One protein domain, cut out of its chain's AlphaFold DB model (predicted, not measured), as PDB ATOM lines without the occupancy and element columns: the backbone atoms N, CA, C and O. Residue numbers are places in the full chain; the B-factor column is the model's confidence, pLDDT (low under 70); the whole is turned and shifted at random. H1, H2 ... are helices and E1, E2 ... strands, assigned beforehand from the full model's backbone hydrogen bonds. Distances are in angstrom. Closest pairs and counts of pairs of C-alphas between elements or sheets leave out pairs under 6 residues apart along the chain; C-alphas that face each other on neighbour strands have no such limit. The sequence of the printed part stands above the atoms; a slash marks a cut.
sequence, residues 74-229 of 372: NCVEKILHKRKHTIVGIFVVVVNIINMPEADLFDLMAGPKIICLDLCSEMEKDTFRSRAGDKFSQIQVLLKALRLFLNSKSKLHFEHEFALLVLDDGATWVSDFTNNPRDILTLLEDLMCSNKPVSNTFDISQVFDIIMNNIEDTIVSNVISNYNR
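This is residues 74 to 229 of the 372 residues of an uncharacterized protein of Lottia gigantea (UniProt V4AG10). A narrow three-stranded sheet, E1 E4 E5, forms the middle, with H5 over one face and the long H6 over the other, both running along the strands. H4 is side by side with H5, the small hairpin E2 E3 and H3 are at the N-terminal end of H4, and the last turns of H6, residues 220 to 227, stick out. The 156 printed residues include six named helices and five named strands, in the order H1 H2 E1 H3 E2 E3 H4 E4 E5 H5 H6, of mixed class. The main sheet has the order E1 E4 E5 and is mixed. The whole is compact, with a radius of gyration of the C-alphas of 16.9 A, and only just elongated, spanning 52 by 34 by 28 A.

The sheet holds E1, residues 113 to 118, E4, residues 162 to 167, and E5, residues 171 to 178, 19.1 A long, which bends by 51 degrees at residue 174. C-alpha 113 is at (-0.974, -1.772, -89.225). H5 is residues 181 to 192, 16.9 A, and H6 residues 205 to 227, 33.6 A, ending with C-alpha 227 at (17.527, 6.283, -97.513). H4 is residues 138 to 156, 26.8 A. The short elements are H1, residues 74 to 80, beginning with C-alpha 74 at (-11.690, 12.775, -86.751), H2, residues 105 to 110, H3, residues 122 to 125, E2, residues 127 to 129, and E3, residues 135 to 137.

E1 and E4 are parallel, with N 117 and O 165 2.8 A apart. E4 and E5 form an antiparallel hairpin, with N 172 and O 166 2.8 A apart. H5 and H6 are on opposite faces of this sheet, a three-layer arrangement with helices on both faces, at heights of 9.4 A and 9.3 A. The closest C-alphas of E5 and H6 are those of Ala 171 and Val 207, 5.4 A. H4 only grazes the sheet; it touches H5 at Leu 150 and Pro 181, 5.6 A between C-alphas, at a shallow tilt of 14 degrees, opposite ways. H3 touches H4 at Met 123 and Gln 138, 5.1 A between C-alphas. In the hairpin E2 and E3, N 128 and O 136 are 2.7 A apart. H2 is near H4; H1 is apart from H6. Every O i to N i+4 pair is within hydrogen-bond range in H2, H4 and H5; H6 has 18 of 19, H1 has 1 of 3 beside 2 of 4 O i to N i+3 pairs, and H3 is too short for such a pair.

The C-alphas of Gly 133 and Tyr 227 are farthest apart, 54.5 A. The printed part has no cut. The links H1 to H2 and H5 to H6 are long. Confidence is under 70 at residues 74 to 110, 195 to 200 and 216 to 228.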
ATOM      1  N   ASN A  74     -10.250  12.519 -86.881       36.31
ATOM      2  CA  ASN A  74     -11.690  12.775 -86.751       36.31
ATOM      3  C   ASN A  74     -12.600  11.602 -87.171       36.31
ATOM      4  O   ASN A  74     -13.749  11.524 -86.726       36.31
ATOM      5  N   CYS A  75     -12.128  10.678 -88.016       38.78
ATOM      6  CA  CYS A  75     -12.928   9.513 -88.421       38.78
ATOM      7  C   CYS A  75     -13.055   8.461 -87.310       38.78
ATOM      8  O   CYS A  75     -14.070   7.769 -87.237       38.78
ATOM      9  N   VAL A  76     -12.052   8.339 -86.439       38.59
ATOM     10  CA  VAL A  76     -12.005   7.298 -85.401       38.59
ATOM     11  C   VAL A  76     -12.901   7.687 -84.221       38.59
ATOM     12  O   VAL A  76     -13.735   6.895 -83.783       38.59
ATOM     13  N   GLU A  77     -12.832   8.946 -83.787       36.91
ATOM     14  CA  GLU A  77     -13.594   9.482 -82.649       36.91
ATOM     15  C   GLU A  77     -15.125   9.382 -82.847       36.91
ATOM     16  O   GLU A  77     -15.863   8.975 -81.942       36.91
ATOM     17  N   LYS A  78     -15.616   9.634 -84.073       36.84
ATOM     18  CA  LYS A  78     -17.047   9.518 -84.429       36.84
ATOM     19  C   LYS A  78     -17.584   8.078 -84.372       36.84
ATOM     20  O   LYS A  78     -18.776   7.889 -84.119       36.84
ATOM     21  N   ILE A  79     -16.742   7.067 -84.600       39.91
ATOM     22  CA  ILE A  79     -17.140   5.646 -84.566       39.91
ATOM     23  C   ILE A  79     -17.308   5.164 -83.118       39.91
ATOM     24  O   ILE A  79     -18.227   4.397 -82.822       39.91
ATOM     25  N   LEU A  80     -16.463   5.651 -82.209       39.31
ATOM     26  CA  LEU A  80     -16.415   5.216 -80.812       39.31
ATOM     27  C   LEU A  80     -17.541   5.820 -79.961       39.31
ATOM     28  O   LEU A  80     -18.143   5.127 -79.143       39.31
ATOM     29  N   HIS A  81     -17.919   7.077 -80.205       40.69
ATOM     30  CA  HIS A  81     -18.899   7.782 -79.368       40.69
ATOM     31  C   HIS A  81     -20.367   7.323 -79.565       40.69
ATOM     32  O   HIS A  81     -21.249   7.677 -78.776       40.69
ATOM     33  N   LYS A  82     -20.662   6.536 -80.614       38.94
ATOM     34  CA  LYS A  82     -22.037   6.192 -81.037       38.94
ATOM     35  C   LYS A  82     -22.579   4.857 -80.497       38.94
ATOM     36  O   LYS A  82     -23.731   4.532 -80.777       38.94
ATOM     37  N   ARG A  83     -21.810   4.077 -79.726       38.16
ATOM     38  CA  ARG A  83     -22.225   2.742 -79.237       38.16
ATOM     39  C   ARG A  83     -22.139   2.621 -77.713       38.16
ATOM     40  O   ARG A  83     -21.223   2.020 -77.176       38.16
ATOM     41  N   LYS A  84     -23.137   3.172 -77.014       36.00
ATOM     42  CA  LYS A  84     -23.277   3.099 -75.543       36.00
ATOM     43  C   LYS A  84     -23.983   1.840 -75.004       36.00
ATOM     44  O   LYS A  84     -24.262   1.789 -73.813       36.00
ATOM     45  N   HIS A  85     -24.264   0.822 -75.822       33.97
ATOM     46  CA  HIS A  85     -24.913  -0.403 -75.341       33.97
ATOM     47  C   HIS A  85     -24.292  -1.671 -75.942       33.97
ATOM     48  O   HIS A  85     -24.390  -1.914 -77.142       33.97
ATOM     49  N   THR A  86     -23.658  -2.447 -75.059       32.56
ATOM     50  CA  THR A  86     -23.531  -3.915 -75.057       32.56
ATOM     51  C   THR A  86     -23.269  -4.582 -76.408       32.56
ATOM     52  O   THR A  86     -24.035  -5.419 -76.879       32.56
ATOM     53  N   ILE A  87     -22.135  -4.252 -77.012       33.75
ATOM     54  CA  ILE A  87     -21.394  -5.208 -77.827       33.75
ATOM     55  C   ILE A  87     -20.024  -5.257 -77.166       33.75
ATOM     56  O   ILE A  87     -19.336  -4.239 -77.167       33.75
ATOM     57  N   VAL A  88     -19.661  -6.401 -76.577       37.78
ATOM     58  CA  VAL A  88     -18.270  -6.728 -76.228       37.78
ATOM     59  C   VAL A  88     -17.515  -6.706 -77.555       37.78
ATOM     60  O   VAL A  88     -17.596  -7.624 -78.373       37.78
ATOM     61  N   GLY A  89     -17.010  -5.523 -77.881       40.00
ATOM     62  CA  GLY A  89     -16.728  -5.101 -79.238       40.00
ATOM     63  C   GLY A  89     -15.245  -5.193 -79.481       40.00
ATOM     64  O   GLY A  89     -14.485  -4.361 -79.010       40.00
ATOM     65  N   ILE A  90     -14.839  -6.188 -80.257       43.47
ATOM     66  CA  ILE A  90     -13.492  -6.251 -80.813       43.47
ATOM     67  C   ILE A  90     -13.290  -4.999 -81.690       43.47
ATOM     68  O   ILE A  90     -13.809  -4.920 -82.806       43.47
ATOM     69  N   PHE A  91     -12.547  -4.012 -81.189       47.88
ATOM     70  CA  PHE A  91     -12.142  -2.825 -81.943       47.88
ATOM     71  C   PHE A  91     -10.776  -3.060 -82.590       47.88
ATOM     72  O   PHE A  91      -9.772  -2.525 -82.137       47.88
ATOM     73  N   VAL A  92     -10.720  -3.812 -83.697       49.06
ATOM     74  CA  VAL A  92      -9.517  -3.778 -84.550       49.06
ATOM     75  C   VAL A  92      -9.507  -2.442 -85.292       49.06
ATOM     76  O   VAL A  92      -9.996  -2.330 -86.417       49.06
ATOM     77  N   VAL A  93      -8.972  -1.404 -84.651       52.62
ATOM     78  CA  VAL A  93      -8.674  -0.140 -85.326       52.62
ATOM     79  C   VAL A  93      -7.404  -0.355 -86.133       52.62
ATOM     80  O   VAL A  93      -6.305  -0.201 -85.617       52.62
ATOM     81  N   VAL A  94      -7.552  -0.722 -87.407       51.94
ATOM     82  CA  VAL A  94      -6.424  -0.700 -88.343       51.94
ATOM     83  C   VAL A  94      -6.140   0.760 -88.682       51.94
ATOM     84  O   VAL A  94      -6.717   1.315 -89.615       51.94
ATOM     85  N   VAL A  95      -5.269   1.397 -87.902       54.66
ATOM     86  CA  VAL A  95      -4.729   2.709 -88.263       54.66
ATOM     87  C   VAL A  95      -3.707   2.485 -89.372       54.66
ATOM     88  O   VAL A  95      -2.632   1.938 -89.131       54.66
ATOM     89  N   ASN A  96      -4.056   2.872 -90.598       53.69
ATOM     90  CA  ASN A  96      -3.083   2.988 -91.677       53.69
ATOM     91  C   ASN A  96      -2.327   4.302 -91.478       53.69
ATOM     92  O   ASN A  96      -2.879   5.385 -91.675       53.69
ATOM     93  N   ILE A  97      -1.067   4.203 -91.070       51.88
ATOM     94  CA  ILE A  97      -0.213   5.366 -90.845       51.88
ATOM     95  C   ILE A  97       0.355   5.778 -92.193       51.88
ATOM     96  O   ILE A  97       1.359   5.231 -92.643       51.88
ATOM     97  N   ILE A  98      -0.307   6.713 -92.868       47.31
ATOM     98  CA  ILE A  98       0.232   7.293 -94.094       47.31
ATOM     99  C   ILE A  98       0.225   8.794 -93.959       47.31
ATOM    100  O   ILE A  98      -0.821   9.436 -93.948       47.31
ATOM    101  N   ASN A  99       1.430   9.335 -93.860       42.16
ATOM    102  CA  ASN A  99       1.677  10.760 -93.857       42.16
ATOM    103  C   ASN A  99       2.322  11.137 -95.200       42.16
ATOM    104  O   ASN A  99       3.489  11.507 -95.245       42.16
ATOM    105  N   MET A 100       1.595  10.959 -96.312       40.72
ATOM    106  CA  MET A 100       2.011  11.469 -97.623       40.72
ATOM    107  C   MET A 100       0.801  11.924 -98.456       40.72
ATOM    108  O   MET A 100      -0.135  11.147 -98.632       40.72
ATOM    109  N   PRO A 101       0.814  13.158 -98.994       40.22
ATOM    110  CA  PRO A 101      -0.301  13.721 -99.760       40.22
ATOM    111  C   PRO A 101      -0.501  13.088-101.153       40.22
ATOM    112  O   PRO A 101      -1.510  13.363-101.792       40.22
ATOM    113  N   GLU A 102       0.416  12.227-101.607       45.16
ATOM    114  CA  GLU A 102       0.357  11.518-102.901       45.16
ATOM    115  C   GLU A 102       0.541   9.996-102.753       45.16
ATOM    116  O   GLU A 102       1.037   9.335-103.661       45.16
ATOM    117  N   ALA A 103       0.194   9.416-101.601       44.94
ATOM    118  CA  ALA A 103       0.263   7.965-101.452       44.94
ATOM    119  C   ALA A 103      -0.759   7.286-102.377       44.94
ATOM    120  O   ALA A 103      -1.965   7.533-102.275       44.94
ATOM    121  N   ASP A 104      -0.283   6.408-103.260       48.00
ATOM    122  CA  ASP A 104      -1.161   5.602-104.102       48.00
ATOM    123  C   ASP A 104      -2.023   4.680-103.219       48.00
ATOM    124  O   ASP A 104      -1.635   4.267-102.122       48.00
ATOM    125  N   LEU A 105      -3.196   4.269-103.719       47.44
ATOM    126  CA  LEU A 105      -4.079   3.300-103.041       47.44
ATOM    127  C   LEU A 105      -3.333   2.006-102.636       47.44
ATOM    128  O   LEU A 105      -3.739   1.301-101.712       47.44
ATOM    129  N   PHE A 106      -2.234   1.694-103.328       54.00
ATOM    130  CA  PHE A 106      -1.342   0.583-103.021       54.00
ATOM    131  C   PHE A 106      -0.539   0.795-101.729       54.00
ATOM    132  O   PHE A 106      -0.462  -0.129-100.917       54.00
ATOM    133  N   ASP A 107      -0.032   2.001-101.480       53.22
ATOM    134  CA  ASP A 107       0.678   2.341-100.243       53.22
ATOM    135  C   ASP A 107      -0.284   2.303 -99.047       53.22
ATOM    136  O   ASP A 107       0.047   1.752 -97.992       53.22
ATOM    137  N   LEU A 108      -1.539   2.731 -99.261       55.94
ATOM    138  CA  LEU A 108      -2.661   2.562 -98.321       55.94
ATOM    139  C   LEU A 108      -2.949   1.102 -97.977       55.94
ATOM    140  O   LEU A 108      -3.356   0.774 -96.861       55.94
ATOM    141  N   MET A 109      -2.700   0.198 -98.917       59.84
ATOM    142  CA  MET A 109      -2.896  -1.229 -98.711       59.84
ATOM    143  C   MET A 109      -1.680  -1.879 -98.046       59.84
ATOM    144  O   MET A 109      -1.878  -2.778 -97.231       59.84
ATOM    145  N   ALA A 110      -0.456  -1.419 -98.314       63.66
ATOM    146  CA  ALA A 110       0.790  -2.073 -97.905       63.66
ATOM    147  C   ALA A 110       1.430  -1.542 -96.607       63.66
ATOM    148  O   ALA A 110       2.225  -2.274 -96.032       63.66
ATOM    149  N   GLY A 111       1.037  -0.367 -96.095       71.62
ATOM    150  CA  GLY A 111       1.686   0.284 -94.938       71.62
ATOM    151  C   GLY A 111       1.687  -0.482 -93.595       71.62
ATOM    152  O   GLY A 111       1.188  -1.600 -93.514       71.62
ATOM    153  N   PRO A 112       2.208   0.093 -92.509       80.56
ATOM    154  CA  PRO A 112       2.123  -0.499 -91.171       80.56
ATOM    155  C   PRO A 112       0.676  -0.548 -90.646       80.56
ATOM    156  O   PRO A 112      -0.152   0.298 -90.994       80.56
ATOM    157  N   LYS A 113       0.351  -1.564 -89.835       84.88
ATOM    158  CA  LYS A 113      -0.974  -1.772 -89.225       84.88
ATOM    159  C   LYS A 113      -0.842  -1.840 -87.711       84.88
ATOM    160  O   LYS A 113      -0.113  -2.682 -87.203       84.88
ATOM    161  N   ILE A 114      -1.600  -1.024 -86.990       89.25
ATOM    162  CA  ILE A 114      -1.727  -1.146 -85.532       89.25
ATOM    163  C   ILE A 114      -2.955  -2.004 -85.227       89.25
ATOM    164  O   ILE A 114      -4.004  -1.826 -85.843       89.25
ATOM    165  N   ILE A 115      -2.827  -2.958 -84.309       90.94
ATOM    166  CA  ILE A 115      -3.930  -3.785 -83.817       90.94
ATOM    167  C   ILE A 115      -4.193  -3.370 -82.377       90.94
ATOM    168  O   ILE A 115      -3.347  -3.593 -81.521       90.94
ATOM    169  N   CYS A 116      -5.357  -2.779 -82.119       90.56
ATOM    170  CA  CYS A 116      -5.809  -2.455 -80.768       90.56
ATOM    171  C   CYS A 116      -6.704  -3.587 -80.254       90.56
ATOM    172  O   CYS A 116      -7.633  -3.980 -80.959       90.56
ATOM    173  N   LEU A 117      -6.439  -4.126 -79.065       89.50
ATOM    174  CA  LEU A 117      -7.245  -5.193 -78.466       89.50
ATOM    175  C   LEU A 117      -7.655  -4.835 -77.047       89.50
ATOM    176  O   LEU A 117      -6.803  -4.650 -76.187       89.50
ATOM    177  N   ASP A 118      -8.961  -4.795 -76.818       86.25
ATOM    178  CA  ASP A 118      -9.553  -4.689 -75.489       86.25
ATOM    179  C   ASP A 118      -9.589  -6.068 -74.827       86.25
ATOM    180  O   ASP A 118     -10.233  -6.985 -75.343       86.25
ATOM    181  N   LEU A 119      -8.860  -6.215 -73.720       82.25
ATOM    182  CA  LEU A 119      -8.747  -7.456 -72.958       82.25
ATOM    183  C   LEU A 119      -9.552  -7.365 -71.666       82.25
ATOM    184  O   LEU A 119      -9.018  -7.423 -70.559       82.25
ATOM    185  N   CYS A 120     -10.865  -7.229 -71.806       79.50
ATOM    186  CA  CYS A 120     -11.769  -7.230 -70.668       79.50
ATOM    187  C   CYS A 120     -12.131  -8.658 -70.216       79.50
ATOM    188  O   CYS A 120     -12.234  -9.597 -71.010       79.50
ATOM    189  N   SER A 121     -12.431  -8.816 -68.922       76.94
ATOM    190  CA  SER A 121     -12.861 -10.105 -68.339       76.94
ATOM    191  C   SER A 121     -14.152 -10.681 -68.936       76.94
ATOM    192  O   SER A 121     -14.489 -11.840 -68.695       76.94
ATOM    193  N   GLU A 122     -14.910  -9.895 -69.704       76.75
ATOM    194  CA  GLU A 122     -16.107 -10.373 -70.399       76.75
ATOM    195  C   GLU A 122     -15.765 -11.320 -71.557       76.75
ATOM    196  O   GLU A 122     -16.553 -12.219 -71.854       76.75
ATOM    197  N   MET A 123     -14.557 -11.216 -72.132       77.25
ATOM    198  CA  MET A 123     -14.101 -12.101 -73.211       77.25
ATOM    199  C   MET A 123     -13.973 -13.577 -72.802       77.25
ATOM    200  O   MET A 123     -14.000 -14.466 -73.662       77.25
ATOM    201  N   GLU A 124     -13.848 -13.860 -71.504       76.19
ATOM    202  CA  GLU A 124     -13.765 -15.225 -70.975       76.19
ATOM    203  C   GLU A 124     -15.121 -15.798 -70.549       76.19
ATOM    204  O   GLU A 124     -15.285 -17.018 -70.509       76.19
ATOM    205  N   LYS A 125     -16.100 -14.938 -70.241       80.88
ATOM    206  CA  LYS A 125     -17.394 -15.358 -69.673       80.88
ATOM    207  C   LYS A 125     -18.296 -16.018 -70.707       80.88
ATOM    208  O   LYS A 125     -18.961 -17.010 -70.410       80.88
ATOM    209  N   ASP A 126     -18.302 -15.478 -71.918       82.62
ATOM    210  CA  ASP A 126     -19.194 -15.930 -72.976       82.62
ATOM    211  C   ASP A 126     -18.515 -16.940 -73.905       82.62
ATOM    212  O   ASP A 126     -17.358 -16.797 -74.312       82.62
ATOM    213  N   THR A 127     -19.280 -17.961 -74.301       90.31
ATOM    214  CA  THR A 127     -18.824 -18.977 -75.254       90.31
ATOM    215  C   THR A 127     -19.663 -18.978 -76.522       90.31
ATOM    216  O   THR A 127     -20.891 -19.020 -76.467       90.31
ATOM    217  N   PHE A 128     -18.994 -19.048 -77.664       88.56
ATOM    218  CA  PHE A 128     -19.577 -19.328 -78.966       88.56
ATOM    219  C   PHE A 128     -19.640 -20.832 -79.210       88.56
ATOM    220  O   PHE A 128     -18.735 -21.575 -78.827       88.56
ATOM    221  N   ARG A 129     -20.690 -21.299 -79.888       92.00
ATOM    222  CA  ARG A 129     -20.826 -22.704 -80.279       92.00
ATOM    223  C   ARG A 129     -20.561 -22.873 -81.773       92.00
ATOM    224  O   ARG A 129     -21.137 -22.159 -82.588       92.00
ATOM    225  N   SER A 130     -19.698 -23.818 -82.134       90.88
ATOM    226  CA  SER A 130     -19.447 -24.176 -83.531       90.88
ATOM    227  C   SER A 130     -20.608 -24.978 -84.119       90.88
ATOM    228  O   SER A 130     -21.438 -25.527 -83.393       90.88
ATOM    229  N   ARG A 131     -20.632 -25.130 -85.448       89.38
ATOM    230  CA  ARG A 131     -21.590 -26.020 -86.127       89.38
ATOM    231  C   ARG A 131     -21.469 -27.482 -85.665       89.38
ATOM    232  O   ARG A 131     -22.463 -28.195 -85.684       89.38
ATOM    233  N   ALA A 132     -20.282 -27.905 -85.225       93.44
ATOM    234  CA  ALA A 132     -20.037 -29.238 -84.667       93.44
ATOM    235  C   ALA A 132     -20.462 -29.367 -83.189       93.44
ATOM    236  O   ALA A 132     -20.455 -30.461 -82.637       93.44
ATOM    237  N   GLY A 133     -20.861 -28.265 -82.544       93.56
ATOM    238  CA  GLY A 133     -21.297 -28.245 -81.148       93.56
ATOM    239  C   GLY A 133     -20.194 -27.931 -80.134       93.56
ATOM    240  O   GLY A 133     -20.516 -27.756 -78.952       93.56
ATOM    241  N   ASP A 134     -18.941 -27.796 -80.577       94.81
ATOM    242  CA  ASP A 134     -17.818 -27.376 -79.731       94.81
ATOM    243  C   ASP A 134     -18.060 -25.975 -79.175       94.81
ATOM    244  O   ASP A 134     -18.585 -25.102 -79.872       94.81
ATOM    245  N   LYS A 135     -17.652 -25.743 -77.928       93.62
ATOM    246  CA  LYS A 135     -17.706 -24.424 -77.299       93.62
ATOM    247  C   LYS A 135     -16.333 -23.764 -77.379       93.62
ATOM    248  O   LYS A 135     -15.337 -24.382 -77.019       93.62
ATOM    249  N   PHE A 136     -16.303 -22.513 -77.817       90.50
ATOM    250  CA  PHE A 136     -15.116 -21.671 -77.870       90.50
ATOM    251  C   PHE A 136     -15.368 -20.401 -77.068       90.50
ATOM    252  O   PHE A 136     -16.398 -19.761 -77.263       90.50
ATOM    253  N   SER A 137     -14.451 -20.006 -76.192       87.88
ATOM    254  CA  SER A 137     -14.516 -18.685 -75.551       87.88
ATOM    255  C   SER A 137     -14.283 -17.568 -76.578       87.88
ATOM    256  O   SER A 137     -13.716 -17.813 -77.651       87.88
ATOM    257  N   GLN A 138     -14.715 -16.336 -76.284       86.00
ATOM    258  CA  GLN A 138     -14.560 -15.220 -77.231       86.00
ATOM    259  C   GLN A 138     -13.091 -14.990 -77.609       86.00
ATOM    260  O   GLN A 138     -12.765 -14.801 -78.779       86.00
ATOM    261  N   ILE A 139     -12.199 -15.134 -76.632       84.25
ATOM    262  CA  ILE A 139     -10.744 -15.050 -76.781       84.25
ATOM    263  C   ILE A 139     -10.182 -16.085 -77.778       84.25
ATOM    264  O   ILE A 139      -9.352 -15.762 -78.627       84.25
ATOM    265  N   GLN A 140     -10.696 -17.322 -77.769       87.25
ATOM    266  CA  GLN A 140     -10.289 -18.371 -78.713       87.25
ATOM    267  C   GLN A 140     -10.775 -18.066 -80.131       87.25
ATOM    268  O   GLN A 140     -10.080 -18.355 -81.109       87.25
ATOM    269  N   VAL A 141     -11.973 -17.490 -80.257       88.62
ATOM    270  CA  VAL A 141     -12.505 -17.039 -81.547       88.62
ATOM    271  C   VAL A 141     -11.685 -15.858 -82.078       88.62
ATOM    272  O   VAL A 141     -11.311 -15.869 -83.252       88.62
ATOM    273  N   LEU A 142     -11.327 -14.901 -81.219       86.75
ATOM    274  CA  LEU A 142     -10.478 -13.755 -81.548       86.75
ATOM    275  C   LEU A 142      -9.090 -14.193 -82.028       86.75
ATOM    276  O   LEU A 142      -8.660 -13.766 -83.096       86.75
ATOM    277  N   LEU A 143      -8.418 -15.093 -81.304       88.25
ATOM    278  CA  LEU A 143      -7.110 -15.626 -81.702       88.25
ATOM    279  C   LEU A 143      -7.162 -16.297 -83.078       88.25
ATOM    280  O   LEU A 143      -6.283 -16.084 -83.916       88.25
ATOM    281  N   LYS A 144      -8.222 -17.068 -83.356       90.25
ATOM    282  CA  LYS A 144      -8.440 -17.661 -84.685       90.25
ATOM    283  C   LYS A 144      -8.643 -16.586 -85.755       90.25
ATOM    284  O   LYS A 144      -8.037 -16.682 -86.823       90.25
ATOM    285  N   ALA A 145      -9.459 -15.569 -85.479       89.50
ATOM    286  CA  ALA A 145      -9.730 -14.477 -86.409       89.50
ATOM    287  C   ALA A 145      -8.466 -13.654 -86.713       89.50
ATOM    288  O   ALA A 145      -8.137 -13.450 -87.882       89.50
ATOM    289  N   LEU A 146      -7.707 -13.263 -85.686       90.56
ATOM    290  CA  LEU A 146      -6.436 -12.549 -85.830       90.56
ATOM    291  C   LEU A 146      -5.402 -13.385 -86.575       90.56
ATOM    292  O   LEU A 146      -4.756 -12.883 -87.492       90.56
ATOM    293  N   ARG A 147      -5.289 -14.681 -86.266       92.75
ATOM    294  CA  ARG A 147      -4.399 -15.594 -86.992       92.75
ATOM    295  C   ARG A 147      -4.747 -15.646 -88.475       92.75
ATOM    296  O   ARG A 147      -3.842 -15.612 -89.307       92.75
ATOM    297  N   LEU A 148      -6.030 -15.718 -88.831       89.69
ATOM    298  CA  LEU A 148      -6.454 -15.673 -90.232       89.69
ATOM    299  C   LEU A 148      -6.149 -14.315 -90.870       89.69
ATOM    300  O   LEU A 148      -5.606 -14.283 -91.975       89.69
ATOM    301  N   PHE A 149      -6.441 -13.213 -90.180       90.75
ATOM    302  CA  PHE A 149      -6.197 -11.853 -90.658       90.75
ATOM    303  C   PHE A 149      -4.709 -11.583 -90.920       90.75
ATOM    304  O   PHE A 149      -4.340 -11.271 -92.054       90.75
ATOM    305  N   LEU A 150      -3.851 -11.774 -89.914       91.19
ATOM    306  CA  LEU A 150      -2.410 -11.524 -89.987       91.19
ATOM    307  C   LEU A 150      -1.750 -12.366 -91.082       91.19
ATOM    308  O   LEU A 150      -1.031 -11.840 -91.930       91.19
ATOM    309  N   ASN A 151      -2.051 -13.668 -91.127       90.94
ATOM    310  CA  ASN A 151      -1.499 -14.551 -92.156       90.94
ATOM    311  C   ASN A 151      -2.005 -14.195 -93.555       90.94
ATOM    312  O   ASN A 151      -1.260 -14.323 -94.524       90.94
ATOM    313  N   SER A 152      -3.261 -13.766 -93.687       87.56
ATOM    314  CA  SER A 152      -3.801 -13.341 -94.981       87.56
ATOM    315  C   SER A 152      -3.124 -12.062 -95.455       87.56
ATOM    316  O   SER A 152      -2.682 -12.005 -96.598       87.56
ATOM    317  N   LYS A 153      -2.970 -11.064 -94.576       84.31
ATOM    318  CA  LYS A 153      -2.298  -9.800 -94.897       84.31
ATOM    319  C   LYS A 153      -0.814 -10.005 -95.210       84.31
ATOM    320  O   LYS A 153      -0.379  -9.597 -96.279       84.31
ATOM    321  N   SER A 154      -0.073 -10.744 -94.387       87.75
ATOM    322  CA  SER A 154       1.343 -11.068 -94.647       87.75
ATOM    323  C   SER A 154       1.547 -11.839 -95.968       87.75
ATOM    324  O   SER A 154       2.506 -11.605 -96.702       87.75
ATOM    325  N   LYS A 155       0.597 -12.704 -96.363       85.38
ATOM    326  CA  LYS A 155       0.621 -13.371 -97.683       85.38
ATOM    327  C   LYS A 155       0.321 -12.434 -98.853       85.38
ATOM    328  O   LYS A 155       0.749 -12.727 -99.972       85.38
ATOM    329  N   LEU A 156      -0.445 -11.366 -98.627       80.06
ATOM    330  CA  LEU A 156      -0.723 -10.362 -99.651       80.06
ATOM    331  C   LEU A 156       0.518  -9.510 -99.914       80.06
ATOM    332  O   LEU A 156       0.853  -9.319-101.077       80.06
ATOM    333  N   HIS A 157       1.227  -9.066 -98.876       77.75
ATOM    334  CA  HIS A 157       2.481  -8.323 -99.018       77.75
ATOM    335  C   HIS A 157       3.457  -8.660 -97.886       77.75
ATOM    336  O   HIS A 157       3.090  -8.638 -96.716       77.75
ATOM    337  N   PHE A 158       4.715  -8.941 -98.230       79.75
ATOM    338  CA  PHE A 158       5.731  -9.326 -97.243       79.75
ATOM    339  C   PHE A 158       6.212  -8.146 -96.383       79.75
ATOM    340  O   PHE A 158       6.760  -8.368 -95.313       79.75
ATOM    341  N   GLU A 159       6.001  -6.908 -96.841       79.38
ATOM    342  CA  GLU A 159       6.313  -5.683 -96.080       79.38
ATOM    343  C   GLU A 159       5.162  -5.244 -95.166       79.38
ATOM    344  O   GLU A 159       5.224  -4.171 -94.581       79.38
ATOM    345  N   HIS A 160       4.087  -6.034 -95.057       83.62
ATOM    346  CA  HIS A 160       3.076  -5.754 -94.046       83.62
ATOM    347  C   HIS A 160       3.687  -5.903 -92.661       83.62
ATOM    348  O   HIS A 160       4.032  -7.012 -92.256       83.62
ATOM    349  N   GLU A 161       3.728  -4.797 -91.937       88.81
ATOM    350  CA  GLU A 161       4.125  -4.767 -90.541       88.81
ATOM    351  C   GLU A 161       2.906  -4.591 -89.644       88.81
ATOM    352  O   GLU A 161       1.928  -3.922 -89.999       88.81
ATOM    353  N   PHE A 162       2.969  -5.216 -88.477       91.19
ATOM    354  CA  PHE A 162       1.915  -5.224 -87.480       91.19
ATOM    355  C   PHE A 162       2.498  -4.795 -86.141       91.19
ATOM    356  O   PHE A 162       3.525  -5.326 -85.735       91.19
ATOM    357  N   ALA A 163       1.829  -3.873 -85.465       92.69
ATOM    358  CA  ALA A 163       2.074  -3.532 -84.071       92.69
ATOM    359  C   ALA A 163       0.870  -3.958 -83.225       92.69
ATOM    360  O   ALA A 163      -0.253  -4.052 -83.737       92.69
ATOM    361  N   LEU A 164       1.098  -4.207 -81.936       92.88
ATOM    362  CA  LEU A 164       0.055  -4.620 -81.001       92.88
ATOM    363  C   LEU A 164      -0.069  -3.616 -79.856       92.88
ATOM    364  O   LEU A 164       0.867  -3.425 -79.082       92.88
ATOM    365  N   LEU A 165      -1.263  -3.045 -79.726       92.62
ATOM    366  CA  LEU A 165      -1.696  -2.217 -78.613       92.62
ATOM    367  C   LEU A 165      -2.778  -2.973 -77.834       92.62
ATOM    368  O   LEU A 165      -3.756  -3.447 -78.411       92.62
ATOM    369  N   VAL A 166      -2.616  -3.073 -76.522       90.44
ATOM    370  CA  VAL A 166      -3.584  -3.703 -75.621       90.44
ATOM    371  C   VAL A 166      -4.247  -2.642 -74.761       90.44
ATOM    372  O   VAL A 166      -3.585  -1.710 -74.308       90.44
ATOM    373  N   LEU A 167      -5.553  -2.787 -74.567       87.62
ATOM    374  CA  LEU A 167      -6.382  -1.943 -73.721       87.62
ATOM    375  C   LEU A 167      -6.814  -2.794 -72.524       87.62
ATOM    376  O   LEU A 167      -7.516  -3.792 -72.698       87.62
ATOM    377  N   ASP A 168      -6.340  -2.433 -71.336       82.69
ATOM    378  CA  ASP A 168      -6.739  -3.037 -70.063       82.69
ATOM    379  C   ASP A 168      -7.157  -1.941 -69.061       82.69
ATOM    380  O   ASP A 168      -8.183  -1.286 -69.252       82.69
ATOM    381  N   ASP A 169      -6.350  -1.687 -68.033       80.62
ATOM    382  CA  ASP A 169      -6.486  -0.545 -67.126       80.62
ATOM    383  C   ASP A 169      -5.988   0.756 -67.783       80.62
ATOM    384  O   ASP A 169      -6.340   1.859 -67.357       80.62
ATOM    385  N   GLY A 170      -5.184   0.627 -68.841       85.44
ATOM    386  CA  GLY A 170      -4.702   1.714 -69.681       85.44
ATOM    387  C   GLY A 170      -4.347   1.214 -71.078       85.44
ATOM    388  O   GLY A 170      -4.501   0.034 -71.405       85.44
ATOM    389  N   ALA A 171      -3.924   2.126 -71.950       89.50
ATOM    390  CA  ALA A 171      -3.397   1.738 -73.253       89.50
ATOM    391  C   ALA A 171      -1.933   1.306 -73.075       89.50
ATOM    392  O   ALA A 171      -1.146   2.027 -72.469       89.50
ATOM    393  N   THR A 172      -1.556   0.139 -73.594       91.06
ATOM    394  CA  THR A 172      -0.179  -0.366 -73.518       91.06
ATOM    395  C   THR A 172       0.290  -0.821 -74.891       91.06
ATOM    396  O   THR A 172      -0.331  -1.679 -75.517       91.06
ATOM    397  N   TRP A 173       1.407  -0.265 -75.362       92.50
ATOM    398  CA  TRP A 173       2.086  -0.728 -76.570       92.50
ATOM    399  C   TRP A 173       2.905  -1.973 -76.240       92.50
ATOM    400  O   TRP A 173       3.870  -1.902 -75.484       92.50
ATOM    401  N   VAL A 174       2.474  -3.130 -76.739       92.56
ATOM    402  CA  VAL A 174       3.040  -4.431 -76.346       92.56
ATOM    403  C   VAL A 174       4.017  -4.955 -77.393       92.56
ATOM    404  O   VAL A 174       4.983  -5.629 -77.051       92.56
ATOM    405  N   SER A 175       3.779  -4.648 -78.669       92.69
ATOM    406  CA  SER A 175       4.684  -5.011 -79.759       92.69
ATOM    407  C   SER A 175       4.869  -3.847 -80.705       92.69
ATOM    408  O   SER A 175       3.887  -3.340 -81.255       92.69
ATOM    409  N   ASP A 176       6.133  -3.543 -80.985       91.81
ATOM    410  CA  ASP A 176       6.532  -2.741 -82.135       91.81
ATOM    411  C   ASP A 176       6.173  -3.429 -83.453       91.81
ATOM    412  O   ASP A 176       5.749  -4.593 -83.496       91.81
ATOM    413  N   PHE A 177       6.341  -2.680 -84.542       90.25
ATOM    414  CA  PHE A 177       6.101  -3.155 -85.893       90.25
ATOM    415  C   PHE A 177       6.967  -4.372 -86.224       90.25
ATOM    416  O   PHE A 177       8.192  -4.310 -86.262       90.25
ATOM    417  N   THR A 178       6.301  -5.486 -86.512       91.44
ATOM    418  CA  THR A 178       6.920  -6.723 -86.986       91.44
ATOM    419  C   THR A 178       6.202  -7.229 -88.228       91.44
ATOM    420  O   THR A 178       4.975  -7.185 -88.331       91.44
ATOM    421  N   ASN A 179       6.961  -7.747 -89.191       91.12
ATOM    422  CA  ASN A 179       6.412  -8.399 -90.379       91.12
ATOM    423  C   ASN A 179       6.127  -9.895 -90.168       91.12
ATOM    424  O   ASN A 179       5.682 -10.576 -91.098       91.12
ATOM    425  N   ASN A 180       6.375 -10.414 -88.961       92.75
ATOM    426  CA  ASN A 180       6.171 -11.807 -88.602       92.75
ATOM    427  C   ASN A 180       4.884 -11.973 -87.769       92.75
ATOM    428  O   ASN A 180       4.870 -11.692 -86.570       92.75
ATOM    429  N   PRO A 181       3.800 -12.514 -88.362       93.31
ATOM    430  CA  PRO A 181       2.542 -12.770 -87.666       93.31
ATOM    431  C   PRO A 181       2.659 -13.610 -86.397       93.31
ATOM    432  O   PRO A 181       1.791 -13.518 -85.533       93.31
ATOM    433  N   ARG A 182       3.666 -14.490 -86.310       93.81
ATOM    434  CA  ARG A 182       3.807 -15.398 -85.168       93.81
ATOM    435  C   ARG A 182       4.144 -14.643 -83.897       93.81
ATOM    436  O   ARG A 182       3.580 -14.985 -82.870       93.81
ATOM    437  N   ASP A 183       4.968 -13.607 -83.989       94.44
ATOM    438  CA  ASP A 183       5.426 -12.857 -82.819       94.44
ATOM    439  C   ASP A 183       4.236 -12.169 -82.134       94.44
ATOM    440  O   ASP A 183       4.045 -12.315 -80.930       94.44
ATOM    441  N   ILE A 184       3.349 -11.552 -82.927       93.56
ATOM    442  CA  ILE A 184       2.089 -10.966 -82.440       93.56
ATOM    443  C   ILE A 184       1.187 -12.025 -81.798       93.56
ATOM    444  O   ILE A 184       0.589 -11.777 -80.756       93.56
ATOM    445  N   LEU A 185       1.056 -13.202 -82.419       92.62
ATOM    446  CA  LEU A 185       0.181 -14.265 -81.917       92.62
ATOM    447  C   LEU A 185       0.702 -14.890 -80.621       92.62
ATOM    448  O   LEU A 185      -0.096 -15.129 -79.724       92.62
ATOM    449  N   THR A 186       2.009 -15.138 -80.521       93.06
ATOM    450  CA  THR A 186       2.644 -15.681 -79.313       93.06
ATOM    451  C   THR A 186       2.520 -14.699 -78.157       93.06
ATOM    452  O   THR A 186       2.036 -15.074 -77.096       93.06
ATOM    453  N   LEU A 187       2.830 -13.423 -78.396       91.88
ATOM    454  CA  LEU A 187       2.671 -12.371 -77.395       91.88
ATOM    455  C   LEU A 187       1.221 -12.257 -76.914       91.88
ATOM    456  O   LEU A 187       0.961 -12.071 -75.728       91.88
ATOM    457  N   LEU A 188       0.265 -12.388 -77.832       88.12
ATOM    458  CA  LEU A 188      -1.144 -12.352 -77.483       88.12
ATOM    459  C   LEU A 188      -1.547 -13.558 -76.627       88.12
ATOM    460  O   LEU A 188      -2.229 -13.375 -75.626       88.12
ATOM    461  N   GLU A 189      -1.119 -14.768 -76.990       88.75
ATOM    462  CA  GLU A 189      -1.351 -15.985 -76.199       88.75
ATOM    463  C   GLU A 189      -0.774 -15.852 -74.774       88.75
ATOM    464  O   GLU A 189      -1.455 -16.221 -73.813       88.75
ATOM    465  N   ASP A 190       0.403 -15.236 -74.620       88.94
ATOM    466  CA  ASP A 190       1.034 -14.978 -73.318       88.94
ATOM    467  C   ASP A 190       0.237 -13.973 -72.470       88.94
ATOM    468  O   ASP A 190       0.006 -14.194 -71.279       88.94
ATOM    469  N   LEU A 191      -0.243 -12.884 -73.081       85.69
ATOM    470  CA  LEU A 191      -1.053 -11.869 -72.401       85.69
ATOM    471  C   LEU A 191      -2.381 -12.430 -71.890       85.69
ATOM    472  O   LEU A 191      -2.797 -12.094 -70.780       85.69
ATOM    473  N   MET A 192      -3.016 -13.316 -72.663       79.19
ATOM    474  CA  MET A 192      -4.268 -13.967 -72.259       79.19
ATOM    475  C   MET A 192      -4.094 -14.939 -71.095       79.19
ATOM    476  O   MET A 192      -5.057 -15.227 -70.396       79.19
ATOM    477  N   CYS A 193      -2.885 -15.455 -70.871       73.31
ATOM    478  CA  CYS A 193      -2.605 -16.327 -69.730       73.31
ATOM    479  C   CYS A 193      -2.396 -15.546 -68.420       73.31
ATOM    480  O   CYS A 193      -2.293 -16.152 -67.350       73.31
ATOM    481  N   SER A 194      -2.299 -14.214 -68.483       72.88
ATOM    482  CA  SER A 194      -2.055 -13.384 -67.308       72.88
ATOM    483  C   SER A 194      -3.366 -13.037 -66.589       72.88
ATOM    484  O   SER A 194      -4.228 -12.344 -67.120       72.88
ATOM    485  N   ASN A 195      -3.518 -13.508 -65.347       60.78
ATOM    486  CA  ASN A 195      -4.644 -13.139 -64.484       60.78
ATOM    487  C   ASN A 195      -4.487 -11.680 -64.034       60.78
ATOM    488  O   ASN A 195      -3.849 -11.411 -63.012       60.78
ATOM    489  N   LYS A 196      -5.038 -10.736 -64.798       65.12
ATOM    490  CA  LYS A 196      -5.010  -9.310 -64.456       65.12
ATOM    491  C   LYS A 196      -6.299  -8.857 -63.757       65.12
ATOM    492  O   LYS A 196      -7.378  -9.378 -64.050       65.12
ATOM    493  N   PRO A 197      -6.201  -7.910 -62.807       60.31
ATOM    494  CA  PRO A 197      -7.370  -7.264 -62.224       60.31
ATOM    495  C   PRO A 197      -8.131  -6.471 -63.292       60.31
ATOM    496  O   PRO A 197      -7.566  -6.059 -64.297       60.31
ATOM    497  N   VAL A 198      -9.432  -6.297 -63.074       62.03
ATOM    498  CA  VAL A 198     -10.346  -5.674 -64.037       62.03
ATOM    499  C   VAL A 198     -10.605  -4.229 -63.616       62.03
ATOM    500  O   VAL A 198     -11.219  -4.009 -62.569       62.03
ATOM    501  N   SER A 199     -10.194  -3.251 -64.423       64.88
ATOM    502  CA  SER A 199     -10.743  -1.893 -64.363       64.88
ATOM    503  C   SER A 199     -12.075  -1.804 -65.113       64.88
ATOM    504  O   SER A 199     -12.286  -2.440 -66.144       64.88
ATOM    505  N   ASN A 200     -12.990  -0.985 -64.594       67.06
ATOM    506  CA  ASN A 200     -14.309  -0.744 -65.191       67.06
ATOM    507  C   ASN A 200     -14.341   0.494 -66.105       67.06
ATOM    508  O   ASN A 200     -15.396   0.825 -66.648       67.06
ATOM    509  N   THR A 201     -13.229   1.220 -66.234       76.88
ATOM    510  CA  THR A 201     -13.160   2.457 -67.019       76.88
ATOM    511  C   THR A 201     -11.850   2.535 -67.784       76.88
ATOM    512  O   THR A 201     -10.789   2.354 -67.191       76.88
ATOM    513  N   PHE A 202     -11.945   2.871 -69.068       81.06
ATOM    514  CA  PHE A 202     -10.814   3.037 -69.970       81.06
ATOM    515  C   PHE A 202     -10.847   4.435 -70.598       81.06
ATOM    516  O   PHE A 202     -11.891   4.868 -71.095       81.06
ATOM    517  N   ASP A 203      -9.716   5.139 -70.569       82.56
ATOM    518  CA  ASP A 203      -9.564   6.453 -71.196       82.56
ATOM    519  C   ASP A 203      -8.977   6.316 -72.602       82.56
ATOM    520  O   ASP A 203      -7.814   5.955 -72.794       82.56
ATOM    521  N   ILE A 204      -9.791   6.638 -73.604       84.44
ATOM    522  CA  ILE A 204      -9.414   6.503 -75.006       84.44
ATOM    523  C   ILE A 204      -8.383   7.531 -75.466       84.44
ATOM    524  O   ILE A 204      -7.690   7.280 -76.450       84.44
ATOM    525  N   SER A 205      -8.240   8.658 -74.765       85.38
ATOM    526  CA  SER A 205      -7.225   9.659 -75.099       85.38
ATOM    527  C   SER A 205      -5.814   9.065 -75.027       85.38
ATOM    528  O   SER A 205      -5.002   9.316 -75.916       85.38
ATOM    529  N   GLN A 206      -5.574   8.149 -74.081       87.75
ATOM    530  CA  GLN A 206      -4.291   7.451 -73.935       87.75
ATOM    531  C   GLN A 206      -3.915   6.615 -75.167       87.75
ATOM    532  O   GLN A 206      -2.734   6.474 -75.478       87.75
ATOM    533  N   VAL A 207      -4.901   6.074 -75.896       87.81
ATOM    534  CA  VAL A 207      -4.655   5.325 -77.142       87.81
ATOM    535  C   VAL A 207      -3.994   6.225 -78.170       87.81
ATOM    536  O   VAL A 207      -2.990   5.845 -78.766       87.81
ATOM    537  N   PHE A 208      -4.547   7.420 -78.371       85.62
ATOM    538  CA  PHE A 208      -4.027   8.357 -79.355       85.62
ATOM    539  C   PHE A 208      -2.647   8.872 -78.960       85.62
ATOM    540  O   PHE A 208      -1.765   8.893 -79.811       85.62
ATOM    541  N   ASP A 209      -2.434   9.197 -77.685       88.19
ATOM    542  CA  ASP A 209      -1.134   9.671 -77.200       88.19
ATOM    543  C   ASP A 209      -0.033   8.626 -77.431       88.19
ATOM    544  O   ASP A 209       1.030   8.934 -77.972       88.19
ATOM    545  N   ILE A 210      -0.297   7.360 -77.095       89.50
ATOM    546  CA  ILE A 210       0.663   6.268 -77.303       89.50
ATOM    547  C   ILE A 210       0.904   6.019 -78.787       89.50
ATOM    548  O   ILE A 210       2.053   5.844 -79.197       89.50
ATOM    549  N   ILE A 211      -0.157   6.004 -79.595       86.69
ATOM    550  CA  ILE A 211      -0.038   5.824 -81.040       86.69
ATOM    551  C   ILE A 211       0.819   6.946 -81.638       86.69
ATOM    552  O   ILE A 211       1.750   6.652 -82.381       86.69
ATOM    553  N   MET A 212       0.567   8.209 -81.291       84.19
ATOM    554  CA  MET A 212       1.326   9.344 -81.823       84.19
ATOM    555  C   MET A 212       2.802   9.284 -81.418       84.19
ATOM    556  O   MET A 212       3.663   9.395 -82.288       84.19
ATOM    557  N   ASN A 213       3.098   9.001 -80.146       85.12
ATOM    558  CA  ASN A 213       4.475   8.907 -79.656       85.12
ATOM    559  C   ASN A 213       5.269   7.783 -80.351       85.12
ATOM    560  O   ASN A 213       6.380   8.010 -80.820       85.12
ATOM    561  N   ASN A 214       4.691   6.583 -80.493       83.25
ATOM    562  CA  ASN A 214       5.390   5.449 -81.119       83.25
ATOM    563  C   ASN A 214       5.498   5.581 -82.649       83.25
ATOM    564  O   ASN A 214       6.435   5.072 -83.271       83.25
ATOM    565  N   ILE A 215       4.542   6.265 -83.284       79.00
ATOM    566  CA  ILE A 215       4.584   6.527 -84.724       79.00
ATOM    567  C   ILE A 215       5.697   7.504 -85.078       79.00
ATOM    568  O   ILE A 215       6.379   7.277 -86.075       79.00
ATOM    569  N   GLU A 216       5.878   8.585 -84.317       69.12
ATOM    570  CA  GLU A 216       6.915   9.579 -84.615       69.12
ATOM    571  C   GLU A 216       8.309   8.935 -84.630       69.12
ATOM    572  O   GLU A 216       9.049   9.095 -85.606       69.12
ATOM    573  N   ASP A 217       8.607   8.088 -83.645       63.69
ATOM    574  CA  ASP A 217       9.859   7.327 -83.574       63.69
ATOM    575  C   ASP A 217      10.018   6.338 -84.748       63.69
ATOM    576  O   ASP A 217      11.097   6.190 -85.347       63.69
ATOM    577  N   THR A 218       8.920   5.694 -85.152       65.00
ATOM    578  CA  THR A 218       8.896   4.754 -86.284       65.00
ATOM    579  C   THR A 218       9.072   5.462 -87.632       65.00
ATOM    580  O   THR A 218       9.772   4.972 -88.518       65.00
ATOM    581  N   ILE A 219       8.458   6.630 -87.835       61.94
ATOM    582  CA  ILE A 219       8.587   7.388 -89.088       61.94
ATOM    583  C   ILE A 219      10.029   7.866 -89.257       61.94
ATOM    584  O   ILE A 219      10.590   7.726 -90.345       61.94
ATOM    585  N   VAL A 220      10.650   8.385 -88.195       57.69
ATOM    586  CA  VAL A 220      12.043   8.851 -88.240       57.69
ATOM    587  C   VAL A 220      12.990   7.706 -88.609       57.69
ATOM    588  O   VAL A 220      13.817   7.857 -89.512       57.69
ATOM    589  N   SER A 221      12.832   6.534 -87.992       58.12
ATOM    590  CA  SER A 221      13.644   5.352 -88.313       58.12
ATOM    591  C   SER A 221      13.384   4.808 -89.726       58.12
ATOM    592  O   SER A 221      14.337   4.471 -90.433       58.12
ATOM    593  N   ASN A 222      12.132   4.799 -90.195       56.66
ATOM    594  CA  ASN A 222      11.780   4.342 -91.542       56.66
ATOM    595  C   ASN A 222      12.243   5.285 -92.654       56.66
ATOM    596  O   ASN A 222      12.645   4.830 -93.723       56.66
ATOM    597  N   VAL A 223      12.241   6.598 -92.421       54.56
ATOM    598  CA  VAL A 223      12.849   7.548 -93.358       54.56
ATOM    599  C   VAL A 223      14.342   7.248 -93.486       54.56
ATOM    600  O   VAL A 223      14.836   7.098 -94.603       54.56
ATOM    601  N   ILE A 224      15.049   7.054 -92.370       53.88
ATOM    602  CA  ILE A 224      16.484   6.726 -92.365       53.88
ATOM    603  C   ILE A 224      16.762   5.369 -93.040       53.88
ATOM    604  O   ILE A 224      17.726   5.246 -93.799       53.88
ATOM    605  N   SER A 225      15.923   4.351 -92.821       55.31
ATOM    606  CA  SER A 225      16.091   3.032 -93.446       55.31
ATOM    607  C   SER A 225      15.797   3.059 -94.951       55.31
ATOM    608  O   SER A 225      16.534   2.450 -95.726       55.31
ATOM    609  N   ASN A 226      14.799   3.832 -95.393       52.59
ATOM    610  CA  ASN A 226      14.483   4.023 -96.811       52.59
ATOM    611  C   ASN A 226      15.594   4.757 -97.573       52.59
ATOM    612  O   ASN A 226      15.840   4.427 -98.732       52.59
ATOM    613  N   TYR A 227      16.321   5.678 -96.928       53.84
ATOM    614  CA  TYR A 227      17.527   6.283 -97.513       53.84
ATOM    615  C   TYR A 227      18.660   5.269 -97.752       53.84
ATOM    616  O   TYR A 227      19.503   5.498 -98.617       53.84
ATOM    617  N   ASN A 228      18.662   4.142 -97.033       59.03
ATOM    618  CA  ASN A 228      19.670   3.085 -97.144       59.03
ATOM    619  C   ASN A 228      19.214   1.872 -97.973       59.03
ATOM    620  O   ASN A 228      19.986   0.921 -98.127       59.03
ATOM    621  N   ARG A 229      17.984   1.859 -98.508       70.06
ATOM    622  CA  ARG A 229      17.525   0.745 -99.348       70.06
ATOM    623  C   ARG A 229      18.257   0.740-100.686       70.06
ATOM    624  O   ARG A 229      18.498   1.780-101.298       70.06
TER     625      ARG A 229